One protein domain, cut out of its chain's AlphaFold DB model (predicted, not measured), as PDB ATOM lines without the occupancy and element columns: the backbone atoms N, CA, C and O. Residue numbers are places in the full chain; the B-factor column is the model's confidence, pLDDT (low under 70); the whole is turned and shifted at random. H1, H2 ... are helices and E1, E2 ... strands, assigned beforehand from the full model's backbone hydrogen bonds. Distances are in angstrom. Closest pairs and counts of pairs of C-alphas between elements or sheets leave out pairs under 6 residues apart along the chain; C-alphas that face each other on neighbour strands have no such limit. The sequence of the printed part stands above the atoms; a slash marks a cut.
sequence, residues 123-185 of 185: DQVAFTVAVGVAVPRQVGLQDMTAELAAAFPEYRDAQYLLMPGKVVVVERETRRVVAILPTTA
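This is residues 123 to 185 of the 185 residues of an uncharacterized protein of Rhodoplanes elegans (UniProt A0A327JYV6). With little regular structure, the model is a small three-stranded sheet with the long unnamed stretch 123 to 145 looping past one side and the short helix H1 off on the other. The 63 printed residues hold H1, E1, E2 and E3 in that order, only 22 of them in named elements, of mixed class. The antiparallel sheet E1, E2, E3 is a meander, each strand the neighbour of the one before. The whole is compact, radius of gyration of the C-alphas 11.0 A, spanning 31 by 30 by 18 A.

H1, residues 146 to 151, begins at C-alpha (46.458, -24.119, -4.121). E1 is residues 159 to 163, 13.3 A long; E2, 166 to 170, 12.8 A; E3, 177 to 182, 14.1 A, ending at C-alpha (40.368, -6.134, -2.461).

Residues 142 to 143 pair antiparallel with 159 to 160 of E1. H1, with every O i to N i+4 pair within hydrogen-bond range, is not on the sheet. The hairpin E1 and E2 has N 161 and O 168 within hydrogen-bond range, 2.8 A; the hairpin E2 and E3 has N 167 and O 181, 2.8 A.

The C-alphas of Glu 173 and Ala 185 are the farthest apart, 30.9 A. The printed part has no cut and no long link. pLDDT is under 70 at residues 123 to 128, 147 to 148, 151 and 184 to 185.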
ATOM      1  N   ASP A 123      42.533  -6.188 -17.716       58.44
ATOM      2  CA  ASP A 123      42.520  -4.753 -17.383       58.44
ATOM      3  C   ASP A 123      41.119  -4.143 -17.398       58.44
ATOM      4  O   ASP A 123      40.798  -3.284 -16.576       58.44
ATOM      5  N   GLN A 124      40.270  -4.579 -18.331       54.62
ATOM      6  CA  GLN A 124      38.912  -4.068 -18.469       54.62
ATOM      7  C   GLN A 124      37.953  -5.194 -18.823       54.62
ATOM      8  O   GLN A 124      38.078  -5.859 -19.851       54.62
ATOM      9  N   VAL A 125      36.957  -5.378 -17.966       61.91
ATOM     10  CA  VAL A 125      35.824  -6.258 -18.217       61.91
ATOM     11  C   VAL A 125      34.568  -5.415 -18.389       61.91
ATOM     12  O   VAL A 125      34.194  -4.651 -17.506       61.91
ATOM     13  N   ALA A 126      33.907  -5.551 -19.541       62.22
ATOM     14  CA  ALA A 126      32.684  -4.823 -19.884       62.22
ATOM     15  C   ALA A 126      31.439  -5.436 -19.211       62.22
ATOM     16  O   ALA A 126      30.448  -5.741 -19.874       62.22
ATOM     17  N   PHE A 127      31.503  -5.693 -17.904       68.44
ATOM     18  CA  PHE A 127      30.358  -6.155 -17.124       68.44
ATOM     19  C   PHE A 127      30.439  -5.680 -15.673       68.44
ATOM     20  O   PHE A 127      31.517  -5.479 -15.114       68.44
ATOM     21  N   THR A 128      29.272  -5.516 -15.056       69.50
ATOM     22  CA  THR A 128      29.164  -5.135 -13.650       69.50
ATOM     23  C   THR A 128      29.542  -6.307 -12.755       69.50
ATOM     24  O   THR A 128      28.968  -7.390 -12.850       69.50
ATOM     25  N   VAL A 129      30.483  -6.069 -11.846       74.75
ATOM     26  CA  VAL A 129      30.928  -7.051 -10.859       74.75
ATOM     27  C   VAL A 129      30.220  -6.770  -9.538       74.75
ATOM     28  O   VAL A 129      30.519  -5.777  -8.878       74.75
ATOM     29  N   ALA A 130      29.313  -7.659  -9.145       75.81
ATOM     30  CA  ALA A 130      28.680  -7.662  -7.832       75.81
ATOM     31  C   ALA A 130      28.418  -9.105  -7.390       75.81
ATOM     32  O   ALA A 130      28.278  -9.996  -8.228       75.81
ATOM     33  N   VAL A 131      28.347  -9.334  -6.080       80.88
ATOM     34  CA  VAL A 131      28.025 -10.654  -5.520       80.88
ATOM     35  C   VAL A 131      26.655 -11.118  -6.030       80.88
ATOM     36  O   VAL A 131      25.710 -10.338  -6.119       80.88
ATOM     37  N   GLY A 132      26.564 -12.388  -6.421       77.81
ATOM     38  CA  GLY A 132      25.379 -13.018  -7.002       77.81
ATOM     39  C   GLY A 132      25.201 -12.801  -8.510       77.81
ATOM     40  O   GLY A 132      24.375 -13.487  -9.124       77.81
ATOM     41  N   VAL A 133      25.972 -11.908  -9.142       80.06
ATOM     42  CA  VAL A 133      25.887 -11.643 -10.589       80.06
ATOM     43  C   VAL A 133      26.572 -12.752 -11.385       80.06
ATOM     44  O   VAL A 133      27.625 -13.255 -10.998       80.06
ATOM     45  N   ALA A 134      25.966 -13.142 -12.509       81.69
ATOM     46  CA  ALA A 134      26.535 -14.125 -13.424       81.69
ATOM     47  C   ALA A 134      27.646 -13.509 -14.288       81.69
ATOM     48  O   ALA A 134      27.478 -12.437 -14.869       81.69
ATOM     49  N   VAL A 135      28.764 -14.219 -14.406       82.88
ATOM     50  CA  VAL A 135      29.924 -13.818 -15.199       82.88
ATOM     51  C   VAL A 135      29.744 -14.268 -16.656       82.88
ATOM     52  O   VAL A 135      29.528 -15.460 -16.916       82.88
ATOM     53  N   PRO A 136      29.845 -13.348 -17.637       79.62
ATOM     54  CA  PRO A 136      29.724 -13.672 -19.055       79.62
ATOM     55  C   PRO A 136      30.743 -14.715 -19.525       79.62
ATOM     56  O   PRO A 136      31.899 -14.711 -19.107       79.62
ATOM     57  N   ARG A 137      30.352 -15.583 -20.472       81.31
ATOM     58  CA  ARG A 137      31.224 -16.690 -20.910       81.31
ATOM     59  C   ARG A 137      32.501 -16.274 -21.634       81.31
ATOM     60  O   ARG A 137      33.451 -17.046 -21.643       81.31
ATOM     61  N   GLN A 138      32.489 -15.078 -22.211       76.75
ATOM     62  CA  GLN A 138      33.622 -14.439 -22.879       76.75
ATOM     63  C   GLN A 138      34.756 -14.045 -21.922       76.75
ATOM     64  O   GLN A 138      35.856 -13.743 -22.369       76.75
ATOM     65  N   VAL A 139      34.496 -14.032 -20.612       78.94
ATOM     66  CA  VAL A 139      35.497 -13.709 -19.598       78.94
ATOM     67  C   VAL A 139      36.297 -14.969 -19.289       78.94
ATOM     68  O   VAL A 139      35.734 -15.983 -18.871       78.94
ATOM     69  N   GLY A 140      37.611 -14.901 -19.502       79.75
ATOM     70  CA  GLY A 140      38.537 -15.964 -19.123       79.75
ATOM     71  C   GLY A 140      38.627 -16.065 -17.604       79.75
ATOM     72  O   GLY A 140      39.167 -15.172 -16.958       79.75
ATOM     73  N   LEU A 141      38.077 -17.140 -17.046       83.81
ATOM     74  CA  LEU A 141      38.203 -17.482 -15.632       83.81
ATOM     75  C   LEU A 141      39.395 -18.420 -15.447       83.81
ATOM     76  O   LEU A 141      39.631 -19.286 -16.291       83.81
ATOM     77  N   GLN A 142      40.127 -18.248 -14.351       81.88
ATOM     78  CA  GLN A 142      41.257 -19.101 -13.992       81.88
ATOM     79  C   GLN A 142      40.875 -20.028 -12.848       81.88
ATOM     80  O   GLN A 142      40.089 -19.665 -11.972       81.88
ATOM     81  N   ASP A 143      41.414 -21.241 -12.863       84.06
ATOM     82  CA  ASP A 143      41.154 -22.208 -11.803       84.06
ATOM     83  C   ASP A 143      41.901 -21.831 -10.528       84.06
ATOM     84  O   ASP A 143      43.034 -21.354 -10.582       84.06
ATOM     85  N   MET A 144      41.257 -22.046  -9.378       76.44
ATOM     86  CA  MET A 144      41.802 -21.690  -8.071       76.44
ATOM     87  C   MET A 144      43.166 -22.348  -7.833       76.44
ATOM     88  O   MET A 144      43.300 -23.570  -7.833       76.44
ATOM     89  N   THR A 145      44.187 -21.532  -7.585       75.81
ATOM     90  CA  THR A 145      45.519 -22.015  -7.209       75.81
ATOM     91  C   THR A 145      45.528 -22.511  -5.762       75.81
ATOM     92  O   THR A 145      44.833 -21.948  -4.914       75.81
ATOM     93  N   ALA A 146      46.368 -23.506  -5.453       72.69
ATOM     94  CA  ALA A 146      46.458 -24.119  -4.121       72.69
ATOM     95  C   ALA A 146      46.706 -23.108  -2.981       72.69
ATOM     96  O   ALA A 146      46.220 -23.300  -1.871       72.69
ATOM     97  N   GLU A 147      47.412 -22.016  -3.268       68.69
ATOM     98  CA  GLU A 147      47.729 -20.946  -2.316       68.69
ATOM     99  C   GLU A 147      46.478 -20.152  -1.880       68.69
ATOM    100  O   GLU A 147      46.224 -19.984  -0.689       68.69
ATOM    101  N   LEU A 148      45.619 -19.767  -2.832       68.50
ATOM    102  CA  LEU A 148      44.319 -19.128  -2.566       68.50
ATOM    103  C   LEU A 148      43.317 -20.098  -1.923       68.50
ATOM    104  O   LEU A 148      42.578 -19.723  -1.018       68.50
ATOM    105  N   ALA A 149      43.325 -21.361  -2.354       73.12
ATOM    106  CA  ALA A 149      42.489 -22.429  -1.807       73.12
ATOM    107  C   ALA A 149      42.847 -22.813  -0.353       73.12
ATOM    108  O   ALA A 149      42.011 -23.366   0.373       73.12
ATOM    109  N   ALA A 150      44.087 -22.548   0.072       72.69
ATOM    110  CA  ALA A 150      44.526 -22.701   1.456       72.69
ATOM    111  C   ALA A 150      44.032 -21.546   2.340       72.69
ATOM    112  O   ALA A 150      43.618 -21.793   3.469       72.69
ATOM    113  N   ALA A 151      44.031 -20.318   1.811       69.00
ATOM    114  CA  ALA A 151      43.521 -19.136   2.508       69.00
ATOM    115  C   ALA A 151      41.987 -19.124   2.620       69.00
ATOM    116  O   ALA A 151      41.457 -18.695   3.641       69.00
ATOM    117  N   PHE A 152      41.281 -19.632   1.602       73.12
ATOM    118  CA  PHE A 152      39.818 -19.683   1.559       73.12
ATOM    119  C   PHE A 152      39.319 -21.103   1.240       73.12
ATOM    120  O   PHE A 152      38.984 -21.413   0.089       73.12
ATOM    121  N   PRO A 153      39.280 -22.001   2.243       72.81
ATOM    122  CA  PRO A 153      38.888 -23.391   2.037       72.81
ATOM    123  C   PRO A 153      37.424 -23.551   1.602       72.81
ATOM    124  O   PRO A 153      37.092 -24.569   1.000       72.81
ATOM    125  N   GLU A 154      36.559 -22.561   1.836       76.88
ATOM    126  CA  GLU A 154      35.184 -22.574   1.323       76.88
ATOM    127  C   GLU A 154      35.076 -22.431  -0.209       76.88
ATOM    128  O   GLU A 154      34.043 -22.775  -0.776       76.88
ATOM    129  N   TYR A 155      36.133 -21.978  -0.899       76.69
ATOM    130  CA  TYR A 155      36.112 -21.711  -2.345       76.69
ATOM    131  C   TYR A 155      37.031 -22.631  -3.162       76.69
ATOM    132  O   TYR A 155      37.372 -22.305  -4.297       76.69
ATOM    133  N   ARG A 156      37.445 -23.791  -2.635       72.44
ATOM    134  CA  ARG A 156      38.421 -24.682  -3.308       72.44
ATOM    135  C   ARG A 156      38.032 -25.092  -4.733       72.44
ATOM    136  O   ARG A 156      38.911 -25.226  -5.580       72.44
ATOM    137  N   ASP A 157      36.736 -25.223  -5.002       80.06
ATOM    138  CA  ASP A 157      36.191 -25.592  -6.316       80.06
ATOM    139  C   ASP A 157      35.687 -24.402  -7.145       80.06
ATOM    140  O   ASP A 157      35.070 -24.576  -8.199       80.06
ATOM    141  N   ALA A 158      35.974 -23.176  -6.716       85.25
ATOM    142  CA  ALA A 158      35.648 -21.984  -7.477       85.25
ATOM    143  C   ALA A 158      36.707 -21.688  -8.558       85.25
ATOM    144  O   ALA A 158      37.754 -22.331  -8.682       85.25
ATOM    145  N   GLN A 159      36.385 -20.721  -9.403       86.06
ATOM    146  CA  GLN A 159      37.296 -20.070 -10.332       86.06
ATOM    147  C   GLN A 159      37.509 -18.630  -9.866       86.06
ATOM    148  O   GLN A 159      36.721 -18.101  -9.083       86.06
ATOM    149  N   TYR A 160      38.559 -17.974 -10.339       85.06
ATOM    150  CA  TYR A 160      38.806 -16.577 -10.018       85.06
ATOM    151  C   TYR A 160      39.088 -15.743 -11.264       85.06
ATOM    152  O   TYR A 160      39.515 -16.231 -12.312       85.06
ATOM    153  N   LEU A 161      38.818 -14.451 -11.124       84.12
ATOM    154  CA  LEU A 161      39.147 -13.412 -12.081       84.12
ATOM    155  C   LEU A 161      40.013 -12.373 -11.374       84.12
ATOM    156  O   LEU A 161      39.594 -11.774 -10.379       84.12
ATOM    157  N   LEU A 162      41.210 -12.146 -11.908       80.81
ATOM    158  CA  LEU A 162      42.116 -11.122 -11.415       80.81
ATOM    159  C   LEU A 162      41.852  -9.803 -12.149       80.81
ATOM    160  O   LEU A 162      42.053  -9.706 -13.361       80.81
ATOM    161  N   MET A 163      41.413  -8.790 -11.404       77.88
ATOM    162  CA  MET A 163      41.220  -7.430 -11.899       77.88
ATOM    163  C   MET A 163      42.172  -6.456 -11.197       77.88
ATOM    164  O   MET A 163      42.657  -6.737 -10.095       77.88
ATOM    165  N   PRO A 164      42.415  -5.273 -11.783       74.75
ATOM    166  CA  PRO A 164      43.119  -4.204 -11.087       74.75
ATOM    167  C   PRO A 164      42.441  -3.880  -9.743       74.75
ATOM    168  O   PRO A 164      41.255  -3.551  -9.697       74.75
ATOM    169  N   GLY A 165      43.181  -4.014  -8.637       75.75
ATOM    170  CA  GLY A 165      42.715  -3.669  -7.288       75.75
ATOM    171  C   GLY A 165      41.799  -4.694  -6.605       75.75
ATOM    172  O   GLY A 165      41.452  -4.504  -5.440       75.75
ATOM    173  N   LYS A 166      41.432  -5.811  -7.255       82.56
ATOM    174  CA  LYS A 166      40.543  -6.830  -6.657       82.56
ATOM    175  C   LYS A 166      40.637  -8.213  -7.311       82.56
ATOM    176  O   LYS A 166      40.804  -8.333  -8.520       82.56
ATOM    177  N   VAL A 167      40.449  -9.256  -6.511       83.69
ATOM    178  CA  VAL A 167      40.220 -10.636  -6.954       83.69
ATOM    179  C   VAL A 167      38.735 -10.936  -6.832       83.69
ATOM    180  O   VAL A 167      38.126 -10.669  -5.800       83.69
ATOM    181  N   VAL A 168      38.136 -11.487  -7.879       84.50
ATOM    182  CA  VAL A 168      36.734 -11.906  -7.856       84.50
ATOM    183  C   VAL A 168      36.659 -13.407  -7.915       84.50
ATOM    184  O   VAL A 168      37.172 -14.016  -8.849       84.50
ATOM    185  N   VAL A 169      36.001 -13.985  -6.918       85.94
ATOM    186  CA  VAL A 169      35.774 -15.422  -6.825       85.94
ATOM    187  C   VAL A 169      34.433 -15.743  -7.466       85.94
ATOM    188  O   VAL A 169      33.420 -15.089  -7.198       85.94
ATOM    189  N   VAL A 170      34.435 -16.748  -8.330       87.00
ATOM    190  CA  VAL A 170      33.322 -17.139  -9.187       87.00
ATOM    191  C   VAL A 170      33.057 -18.626  -9.004       87.00
ATOM    192  O   VAL A 170      33.937 -19.450  -9.221       87.00
ATOM    193  N   GLU A 171      31.838 -18.993  -8.637       86.69
ATOM    194  CA  GLU A 171      31.444 -20.395  -8.527       86.69
ATOM    195  C   GLU A 171      31.486 -21.082  -9.899       86.69
ATOM    196  O   GLU A 171      30.952 -20.564 -10.881       86.69
ATOM    197  N   ARG A 172      32.112 -22.260  -9.980       87.19
ATOM    198  CA  ARG A 172      32.343 -22.959 -11.253       87.19
ATOM    199  C   ARG A 172      31.053 -23.469 -11.894       87.19
ATOM    200  O   ARG A 172      30.907 -23.375 -13.111       87.19
ATOM    201  N   GLU A 173      30.122 -23.975 -11.086       85.88
ATOM    202  CA  GLU A 173      28.869 -24.568 -11.571       85.88
ATOM    203  C   GLU A 173      27.920 -23.517 -12.154       85.88
ATOM    204  O   GLU A 173      27.395 -23.678 -13.256       85.88
ATOM    205  N   THR A 174      27.727 -22.408 -11.437       85.75
ATOM    206  CA  THR A 174      26.748 -21.375 -11.807       85.75
ATOM    207  C   THR A 174      27.363 -20.183 -12.540       85.75
ATOM    208  O   THR A 174      26.629 -19.347 -13.073       85.75
ATOM    209  N   ARG A 175      28.701 -20.083 -12.572       87.00
ATOM    210  CA  ARG A 175      29.450 -18.891 -13.000       87.00
ATOM    211  C   ARG A 175      28.960 -17.613 -12.323       87.00
ATOM    212  O   ARG A 175      28.897 -16.565 -12.960       87.00
ATOM    213  N   ARG A 176      28.600 -17.673 -11.040       85.81
ATOM    214  CA  ARG A 176      28.188 -16.495 -10.263       85.81
ATOM    215  C   ARG A 176      29.303 -16.005  -9.365       85.81
ATOM    216  O   ARG A 176      30.056 -16.798  -8.811       85.81
ATOM    217  N   VAL A 177      29.394 -14.690  -9.209       84.50
ATOM    218  CA  VAL A 177      30.322 -14.071  -8.262       84.50
ATOM    219  C   VAL A 177      29.879 -14.406  -6.842       84.50
ATOM    220  O   VAL A 177      28.769 -14.056  -6.449       84.50
ATOM    221  N   VAL A 178      30.748 -15.051  -6.073       85.38
ATOM    222  CA  VAL A 178      30.484 -15.392  -4.664       85.38
ATOM    223  C   VAL A 178      31.193 -14.441  -3.707       85.38
ATOM    224  O   VAL A 178      30.662 -14.144  -2.642       85.38
ATOM    225  N   ALA A 179      32.345 -13.897  -4.107       81.38
ATOM    226  CA  ALA A 179      33.110 -12.969  -3.286       81.38
ATOM    227  C   ALA A 179      33.927 -11.985  -4.133       81.38
ATOM    228  O   ALA A 179      34.319 -12.275  -5.268       81.38
ATOM    229  N   ILE A 180      34.201 -10.818  -3.552       83.50
ATOM    230  CA  ILE A 180      35.074  -9.783  -4.109       83.50
ATOM    231  C   ILE A 180      36.089  -9.433  -3.024       83.50
ATOM    232  O   ILE A 180      35.716  -8.951  -1.959       83.50
ATOM    233  N   LEU A 181      37.364  -9.685  -3.295       82.00
ATOM    234  CA  LEU A 181      38.466  -9.508  -2.358       82.00
ATOM    235  C   LEU A 181      39.343  -8.337  -2.835       82.00
ATOM    236  O   LEU A 181      39.879  -8.410  -3.944       82.00
ATOM    237  N   PRO A 182      39.498  -7.243  -2.071       78.00
ATOM    238  CA  PRO A 182      40.368  -6.134  -2.461       78.00
ATOM    239  C   PRO A 182      41.848  -6.546  -2.388       78.00
ATOM    240  O   PRO A 182      42.280  -7.156  -1.416       78.00
ATOM    241  N   THR A 183      42.640  -6.205  -3.413       71.12
ATOM    242  CA  THR A 183      44.097  -6.488  -3.455       71.12
ATOM    243  C   THR A 183      44.959  -5.304  -3.014       71.12
ATOM    244  O   THR A 183      46.179  -5.432  -2.936       71.12
ATOM    245  N   THR A 184      44.347  -4.157  -2.708       59.69
ATOM    246  CA  THR A 184      45.019  -2.930  -2.259       59.69
ATOM    247  C   THR A 184      44.291  -2.351  -1.045       59.69
ATOM    248  O   THR A 184      43.059  -2.320  -1.050       59.69
ATOM    249  N   ALA A 185      45.047  -1.939  -0.021       46.59
ATOM    250  CA  ALA A 185      44.555  -1.167   1.126       46.59
ATOM    251  C   ALA A 185      44.219   0.272   0.721       46.59
ATOM    252  O   ALA A 185      44.953   0.805  -0.145       46.59
TER     253      ALA A 185